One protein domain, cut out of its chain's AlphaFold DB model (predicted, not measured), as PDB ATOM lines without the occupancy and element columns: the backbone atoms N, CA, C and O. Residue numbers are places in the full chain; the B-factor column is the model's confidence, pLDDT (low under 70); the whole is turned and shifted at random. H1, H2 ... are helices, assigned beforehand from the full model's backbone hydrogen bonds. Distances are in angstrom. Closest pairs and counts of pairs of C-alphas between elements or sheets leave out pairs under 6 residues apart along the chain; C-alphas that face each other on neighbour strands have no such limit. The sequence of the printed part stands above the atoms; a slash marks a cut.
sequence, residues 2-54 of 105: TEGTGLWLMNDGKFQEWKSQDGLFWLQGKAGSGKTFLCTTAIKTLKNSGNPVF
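AT A GLANCE: This is residues 2 to 54 of the 105 residues of the protein "KAP NTPase domain-containing protein" of Dendrothele bispora (strain CBS 962.96) (UniProt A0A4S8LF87). Two short helices, H1 and H2, follow each other closely, and a long loop, residues 21 to 34, then swings round to the longest helix, H3, which comes back to pack on H1. The helices make few contacts with one another: H2 touches neither of the other two, and residues 28 to 33 of the loop stick out. You are looking at 53 printed residues with three named helices, H1, H2 and H3 in that order, and no named strand. The class is all helix, though under half of the residues, 25 of 53, are in named elements. The whole is compact, with a radius of gyration of the C-alphas of 11.4 A, and rounded, spanning 29 by 22 by 20 A.

IN THESE COORDINATES: Start at C-alpha 7, at (-21.752, -27.248, -40.133), where H1 begins; it covers residues 7 to 10. H2 follows at residues 13 to 20, 10.7 A from first to last C-alpha. Find C-alpha 35 at (-26.679, -31.585, -29.469); from there H3, residues 35 to 47, runs 18.4 A to C-alpha 47 at (-36.059, -23.270, -42.985).

HOW THE PARTS SIT: H1 is close to H2 but not clearly touching it; their closest C-alphas, those of Leu 9 and Phe 15, are 6.6 A apart. H1 touches H3, which meets it with residues 38 to 42 alone; look at the closest C-alphas, Met 10 and Ala 42, 7.2 A apart. H2 and H3 are only just apart, at 8.5 A. In H2 and H3 every O i to N i+4 pair is within hydrogen-bond range, while H1 is too short for such a pair.

THE WHOLE: The C-alphas of Ala 31 and Gly 50, the two farthest apart, are 32.4 A from each other. The printed part has no cut. The link from H1 to H2 is tight and that from H2 to H3 is long, with 14 residues. Residues 28 to 33 and 47 to 52, of which 47 belongs to H3, stand free. Mean pLDDT of the printed part is 81.9; look for values under 70 at residues 2 to 6.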
ATOM      1  N   THR A   2     -16.483 -20.541 -31.906       40.69
ATOM      2  CA  THR A   2     -15.682 -21.071 -33.016       40.69
ATOM      3  C   THR A   2     -16.573 -21.237 -34.245       40.69
ATOM      4  O   THR A   2     -17.500 -22.049 -34.242       40.69
ATOM      5  N   GLU A   3     -16.326 -20.445 -35.286       44.44
ATOM      6  CA  GLU A   3     -16.934 -20.643 -36.603       44.44
ATOM      7  C   GLU A   3     -16.638 -22.074 -37.084       44.44
ATOM      8  O   GLU A   3     -15.497 -22.528 -37.059       44.44
ATOM      9  N   GLY A   4     -17.683 -22.827 -37.443       54.09
ATOM     10  CA  GLY A   4     -17.569 -24.206 -37.937       54.09
ATOM     11  C   GLY A   4     -18.080 -25.305 -36.998       54.09
ATOM     12  O   GLY A   4     -18.310 -26.426 -37.457       54.09
ATOM     13  N   THR A   5     -18.352 -25.024 -35.715       61.31
ATOM     14  CA  THR A   5     -18.861 -26.049 -34.774       61.31
ATOM     15  C   THR A   5     -20.357 -26.301 -34.986       61.31
ATOM     16  O   THR A   5     -21.194 -25.858 -34.219       61.31
ATOM     17  N   GLY A   6     -20.716 -26.983 -36.070       63.16
ATOM     18  CA  GLY A   6     -22.092 -27.421 -36.329       63.16
ATOM     19  C   GLY A   6     -22.451 -27.578 -37.800       63.16
ATOM     20  O   GLY A   6     -23.396 -28.291 -38.120       63.16
ATOM     21  N   LEU A   7     -21.643 -26.999 -38.694       72.81
ATOM     22  CA  LEU A   7     -21.752 -27.248 -40.133       72.81
ATOM     23  C   LEU A   7     -21.332 -28.670 -40.512       72.81
ATOM     24  O   LEU A   7     -21.796 -29.179 -41.525       72.81
ATOM     25  N   TRP A   8     -20.504 -29.328 -39.696       84.44
ATOM     26  CA  TRP A   8     -20.095 -30.709 -39.951       84.44
ATOM     27  C   TRP A   8     -21.303 -31.646 -40.089       84.44
ATOM     28  O   TRP A   8     -21.296 -32.495 -40.970       84.44
ATOM     29  N   LEU A   9     -22.360 -31.443 -39.288       85.44
ATOM     30  CA  LEU A   9     -23.585 -32.240 -39.367       85.44
ATOM     31  C   LEU A   9     -24.316 -31.996 -40.691       85.44
ATOM     32  O   LEU A   9     -24.864 -32.924 -41.264       85.44
ATOM     33  N   MET A  10     -24.280 -30.765 -41.208       85.06
ATOM     34  CA  MET A  10     -24.874 -30.444 -42.508       85.06
ATOM     35  C   MET A  10     -24.105 -31.086 -43.665       85.06
ATOM     36  O   MET A  10     -24.675 -31.275 -44.728       85.06
ATOM     37  N   ASN A  11     -22.835 -31.435 -43.476       84.94
ATOM     38  CA  ASN A  11     -22.030 -32.122 -44.486       84.94
ATOM     39  C   ASN A  11     -21.989 -33.645 -44.275       84.94
ATOM     40  O   ASN A  11     -21.375 -34.352 -45.070       84.94
ATOM     41  N   ASP A  12     -22.613 -34.154 -43.211       87.94
ATOM     42  CA  ASP A  12     -22.656 -35.580 -42.916       87.94
ATOM     43  C   ASP A  12     -23.606 -36.301 -43.881       87.94
ATOM     44  O   ASP A  12     -24.755 -35.895 -44.079       87.94
ATOM     45  N   GLY A  13     -23.127 -37.395 -44.478       88.38
ATOM     46  CA  GLY A  13     -23.890 -38.149 -45.472       88.38
ATOM     47  C   GLY A  13     -25.203 -38.716 -44.925       88.38
ATOM     48  O   GLY A  13     -26.204 -38.690 -45.635       88.38
ATOM     49  N   LYS A  14     -25.240 -39.142 -43.653       88.31
ATOM     50  CA  LYS A  14     -26.466 -39.684 -43.038       88.31
ATOM     51  C   LYS A  14     -27.496 -38.591 -42.801       88.31
ATOM     52  O   LYS A  14     -28.690 -38.833 -42.945       88.31
ATOM     53  N   PHE A  15     -27.045 -37.389 -42.437       88.62
ATOM     54  CA  PHE A  15     -27.941 -36.244 -42.305       88.62
ATOM     55  C   PHE A  15     -28.533 -35.837 -43.659       88.62
ATOM     56  O   PHE A  15     -29.723 -35.550 -43.736       88.62
ATOM     57  N   GLN A  16     -27.733 -35.837 -44.729       88.88
ATOM     58  CA  GLN A  16     -28.220 -35.529 -46.079       88.88
ATOM     59  C   GLN A  16     -29.191 -36.588 -46.608       88.88
ATOM     60  O   GLN A  16     -30.217 -36.240 -47.190       88.88
ATOM     61  N   GLU A  17     -28.906 -37.867 -46.359       89.81
ATOM     62  CA  GLU A  17     -29.812 -38.966 -46.693       89.81
ATOM     63  C   GLU A  17     -31.147 -38.824 -45.952       89.81
ATOM     64  O   GLU A  17     -32.191 -38.781 -46.595       89.81
ATOM     65  N   TRP A  18     -31.116 -38.627 -44.629       90.69
ATOM     66  CA  TRP A  18     -32.320 -38.369 -43.828       90.69
ATOM     67  C   TRP A  18     -33.061 -37.095 -44.249       90.69
ATOM     68  O   TRP A  18     -34.281 -37.039 -44.227       90.69
ATOM     69  N   LYS A  19     -32.352 -36.044 -44.655       85.69
ATOM     70  CA  LYS A  19     -33.005 -34.831 -45.152       85.69
ATOM     71  C   LYS A  19     -33.777 -35.095 -46.452       85.69
ATOM     72  O   LYS A  19     -34.766 -34.414 -46.713       85.69
ATOM     73  N   SER A  20     -33.304 -36.028 -47.278       84.62
ATOM     74  CA  SER A  20     -33.942 -36.395 -48.546       84.62
ATOM     75  C   SER A  20     -34.986 -37.506 -48.407       84.62
ATOM     76  O   SER A  20     -35.780 -37.687 -49.329       84.62
ATOM     77  N   GLN A  21     -34.957 -38.274 -47.320       81.94
ATOM     78  CA  GLN A  21     -35.835 -39.414 -47.075       81.94
ATOM     79  C   GLN A  21     -36.582 -39.204 -45.761       81.94
ATOM     80  O   GLN A  21     -35.962 -39.105 -44.706       81.94
ATOM     81  N   ASP A  22     -37.913 -39.183 -45.800       79.62
ATOM     82  CA  ASP A  22     -38.715 -39.098 -44.580       79.62
ATOM     83  C   ASP A  22     -38.322 -40.211 -43.588       79.62
ATOM     84  O   ASP A  22     -38.186 -41.379 -43.961       79.62
ATOM     85  N   GLY A  23     -38.128 -39.868 -42.311       85.25
ATOM     86  CA  GLY A  23     -37.718 -40.858 -41.318       85.25
ATOM     87  C   GLY A  23     -37.178 -40.291 -40.010       85.25
ATOM     88  O   GLY A  23     -37.315 -39.106 -39.697       85.25
ATOM     89  N   LEU A  24     -36.545 -41.169 -39.226       88.56
ATOM     90  CA  LEU A  24     -35.973 -40.849 -37.920       88.56
ATOM     91  C   LEU A  24     -34.448 -40.725 -38.006       88.56
ATOM     92  O   LEU A  24     -33.767 -41.662 -38.416       88.56
ATOM     93  N   PHE A  25     -33.909 -39.602 -37.533       88.44
ATOM     94  CA  PHE A  25     -32.470 -39.390 -37.396       88.44
ATOM     95  C   PHE A  25     -32.055 -39.358 -35.930       88.44
ATOM     96  O   PHE A  25     -32.593 -38.588 -35.134       88.44
ATOM     97  N   TRP A  26     -31.062 -40.173 -35.570       87.81
ATOM     98  CA  TRP A  26     -30.588 -40.279 -34.195       87.81
ATOM     99  C   TRP A  26     -29.235 -39.586 -34.003       87.81
ATOM    100  O   TRP A  26     -28.191 -40.100 -34.410       87.81
ATOM    101  N   LEU A  27     -29.239 -38.425 -33.341       86.12
ATOM    102  CA  LEU A  27     -28.024 -37.662 -33.045       86.12
ATOM    103  C   LEU A  27     -27.400 -38.107 -31.712       86.12
ATOM    104  O   LEU A  27     -27.783 -37.647 -30.633       86.12
ATOM    105  N   GLN A  28     -26.397 -38.981 -31.784       82.88
ATOM    106  CA  GLN A  28     -25.666 -39.446 -30.603       82.88
ATOM    107  C   GLN A  28     -24.551 -38.479 -30.199       82.88
ATOM    108  O   GLN A  28     -23.823 -37.941 -31.028       82.88
ATOM    109  N   GLY A  29     -24.377 -38.285 -28.894       79.88
ATOM    110  CA  GLY A  29     -23.280 -37.488 -28.356       79.88
ATOM    111  C   GLY A  29     -23.297 -37.452 -26.836       79.88
ATOM    112  O   GLY A  29     -24.351 -37.606 -26.213       79.88
ATOM    113  N   LYS A  30     -22.135 -37.215 -26.225       79.25
ATOM    114  CA  LYS A  30     -21.991 -37.098 -24.765       79.25
ATOM    115  C   LYS A  30     -22.810 -35.921 -24.209       79.25
ATOM    116  O   LYS A  30     -23.182 -35.001 -24.942       79.25
ATOM    117  N   ALA A  31     -23.128 -35.933 -22.915       79.12
ATOM    118  CA  ALA A  31     -23.705 -34.758 -22.259       79.12
ATOM    119  C   ALA A  31     -22.792 -33.536 -22.485       79.12
ATOM    120  O   ALA A  31     -21.571 -33.668 -22.488       79.12
ATOM    121  N   GLY A  32     -23.377 -32.372 -22.772       77.75
ATOM    122  CA  GLY A  32     -22.611 -31.161 -23.097       77.75
ATOM    123  C   GLY A  32     -21.990 -31.110 -24.501       77.75
ATOM    124  O   GLY A  32     -21.393 -30.099 -24.847       77.75
ATOM    125  N   SER A  33     -22.172 -32.121 -25.363       78.12
ATOM    126  CA  SER A  33     -21.590 -32.136 -26.722       78.12
ATOM    127  C   SER A  33     -22.257 -31.186 -27.734       78.12
ATOM    128  O   SER A  33     -22.037 -31.321 -28.934       78.12
ATOM    129  N   GLY A  34     -23.136 -30.284 -27.287       80.69
ATOM    130  CA  GLY A  34     -23.803 -29.316 -28.162       80.69
ATOM    131  C   GLY A  34     -24.933 -29.874 -29.038       80.69
ATOM    132  O   GLY A  34     -25.271 -29.255 -30.039       80.69
ATOM    133  N   LYS A  35     -25.563 -31.004 -28.684       84.56
ATOM    134  CA  LYS A  35     -26.679 -31.585 -29.469       84.56
ATOM    135  C   LYS A  35     -27.814 -30.585 -29.728       84.56
ATOM    136  O   LYS A  35     -28.253 -30.449 -30.860       84.56
ATOM    137  N   THR A  36     -28.220 -29.816 -28.718       83.56
ATOM    138  CA  THR A  36     -29.243 -28.763 -28.862       83.56
ATOM    139  C   THR A  36     -28.823 -27.674 -29.855       83.56
ATOM    140  O   THR A  36     -29.635 -27.207 -30.657       83.56
ATOM    141  N   PHE A  37     -27.537 -27.302 -29.857       84.00
ATOM    142  CA  PHE A  37     -26.979 -26.357 -30.823       84.00
ATOM    143  C   PHE A  37     -27.021 -26.926 -32.252       84.00
ATOM    144  O   PHE A  37     -27.407 -26.229 -33.194       84.00
ATOM    145  N   LEU A  38     -26.700 -28.213 -32.414       85.88
ATOM    146  CA  LEU A  38     -26.783 -28.919 -33.695       85.88
ATOM    147  C   LEU A  38     -28.225 -29.015 -34.212       85.88
ATOM    148  O   LEU A  38     -28.462 -28.676 -35.369       85.88
ATOM    149  N   CYS A  39     -29.197 -29.368 -33.362       87.25
ATOM    150  CA  CYS A  39     -30.618 -29.386 -33.735       87.25
ATOM    151  C   CYS A  39     -31.105 -27.998 -34.178       87.25
ATOM    152  O   CYS A  39     -31.767 -27.865 -35.206       87.25
ATOM    153  N   THR A  40     -30.709 -26.945 -33.455       85.88
ATOM    154  CA  THR A  40     -31.026 -25.557 -33.833       85.88
ATOM    155  C   THR A  40     -30.447 -25.207 -35.206       85.88
ATOM    156  O   THR A  40     -31.105 -24.554 -36.017       85.88
ATOM    157  N   THR A  41     -29.223 -25.655 -35.491       87.38
ATOM    158  CA  THR A  41     -28.560 -25.437 -36.786       87.38
ATOM    159  C   THR A  41     -29.256 -26.210 -37.911       87.38
ATOM    160  O   THR A  41     -29.466 -25.653 -38.991       87.38
ATOM    161  N   ALA A  42     -29.687 -27.448 -37.652       87.31
ATOM    162  CA  ALA A  42     -30.458 -28.256 -38.596       87.31
ATOM    163  C   ALA A  42     -31.780 -27.575 -38.968       87.31
ATOM    164  O   ALA A  42     -32.041 -27.353 -40.148       87.31
ATOM    165  N   ILE A  43     -32.565 -27.142 -37.976       88.12
ATOM    166  CA  ILE A  43     -33.846 -26.453 -38.204       88.12
ATOM    167  C   ILE A  43     -33.649 -25.170 -39.017       88.12
ATOM    168  O   ILE A  43     -34.396 -24.925 -39.962       88.12
ATOM    169  N   LYS A  44     -32.631 -24.359 -38.695       86.94
ATOM    170  CA  LYS A  44     -32.303 -23.154 -39.481       86.94
ATOM    171  C   LYS A  44     -31.980 -23.495 -40.935       86.94
ATOM    172  O   LYS A  44     -32.470 -22.834 -41.843       86.94
ATOM    173  N   THR A  45     -31.194 -24.545 -41.155       86.19
ATOM    174  CA  THR A  45     -30.816 -24.998 -42.502       86.19
ATOM    175  C   THR A  45     -32.027 -25.487 -43.296       86.19
ATOM    176  O   THR A  45     -32.138 -25.183 -44.481       86.19
ATOM    177  N   LEU A  46     -32.952 -26.202 -42.650       86.50
ATOM    178  CA  LEU A  46     -34.202 -26.653 -43.267       86.50
ATOM    179  C   LEU A  46     -35.124 -25.470 -43.602       86.50
ATOM    180  O   LEU A  46     -35.650 -25.405 -44.704       86.50
ATOM    181  N   LYS A  47     -35.260 -24.481 -42.709       85.75
ATOM    182  CA  LYS A  47     -36.059 -23.270 -42.985       85.75
ATOM    183  C   LYS A  47     -35.522 -22.476 -44.177       85.75
ATOM    184  O   LYS A  47     -36.295 -21.949 -44.971       85.75
ATOM    185  N   ASN A  48     -34.202 -22.427 -44.333       86.31
ATOM    186  CA  ASN A  48     -33.559 -21.733 -45.446       86.31
ATOM    187  C   ASN A  48     -33.695 -22.467 -46.792       86.31
ATOM    188  O   ASN A  48     -33.373 -21.878 -47.819       86.31
ATOM    189  N   SER A  49     -34.170 -23.719 -46.823       83.69
ATOM    190  CA  SER A  49     -34.383 -24.446 -48.083       83.69
ATOM    191  C   SER A  49     -35.701 -24.099 -48.781       83.69
ATOM    192  O   SER A  49     -36.022 -24.721 -49.788       83.69
ATOM    193  N   GLY A  50     -36.474 -23.145 -48.251       80.31
ATOM    194  CA  GLY A  50     -37.731 -22.676 -48.844       80.31
ATOM    195  C   GLY A  50     -38.963 -23.516 -48.497       80.31
ATOM    196  O   GLY A  50     -40.061 -23.167 -48.916       80.31
ATOM    197  N   ASN A  51     -38.803 -24.581 -47.707       81.62
ATOM    198  CA  ASN A  51     -39.917 -25.407 -47.253       81.62
ATOM    199  C   ASN A  51     -40.435 -24.927 -45.887       81.62
ATOM    200  O   ASN A  51     -39.631 -24.558 -45.024       81.62
ATOM    201  N   PRO A  52     -41.754 -24.992 -45.647       86.81
ATOM    202  CA  PRO A  52     -42.329 -24.925 -44.309       86.81
ATOM    203  C   PRO A  52     -41.650 -25.920 -43.361       86.81
ATOM    204  O   PRO A  52     -41.574 -27.110 -43.661       86.81
ATOM    205  N   VAL A  53     -41.173 -25.451 -42.206       89.06
ATOM    206  CA  VAL A  53     -40.601 -26.321 -41.166       89.06
ATOM    207  C   VAL A  53     -41.330 -26.086 -39.859       89.06
ATOM    208  O   VAL A  53     -41.220 -25.011 -39.262       89.06
ATOM    209  N   PHE A  54     -42.004 -27.131 -39.399       90.75
ATOM    210  CA  PHE A  54     -42.658 -27.201 -38.101       90.75
ATOM    211  C   PHE A  54     -41.842 -28.106 -37.184       90.75
ATOM    212  O   PHE A  54     -41.339 -29.141 -37.621       90.75
TER     213      PHE A  54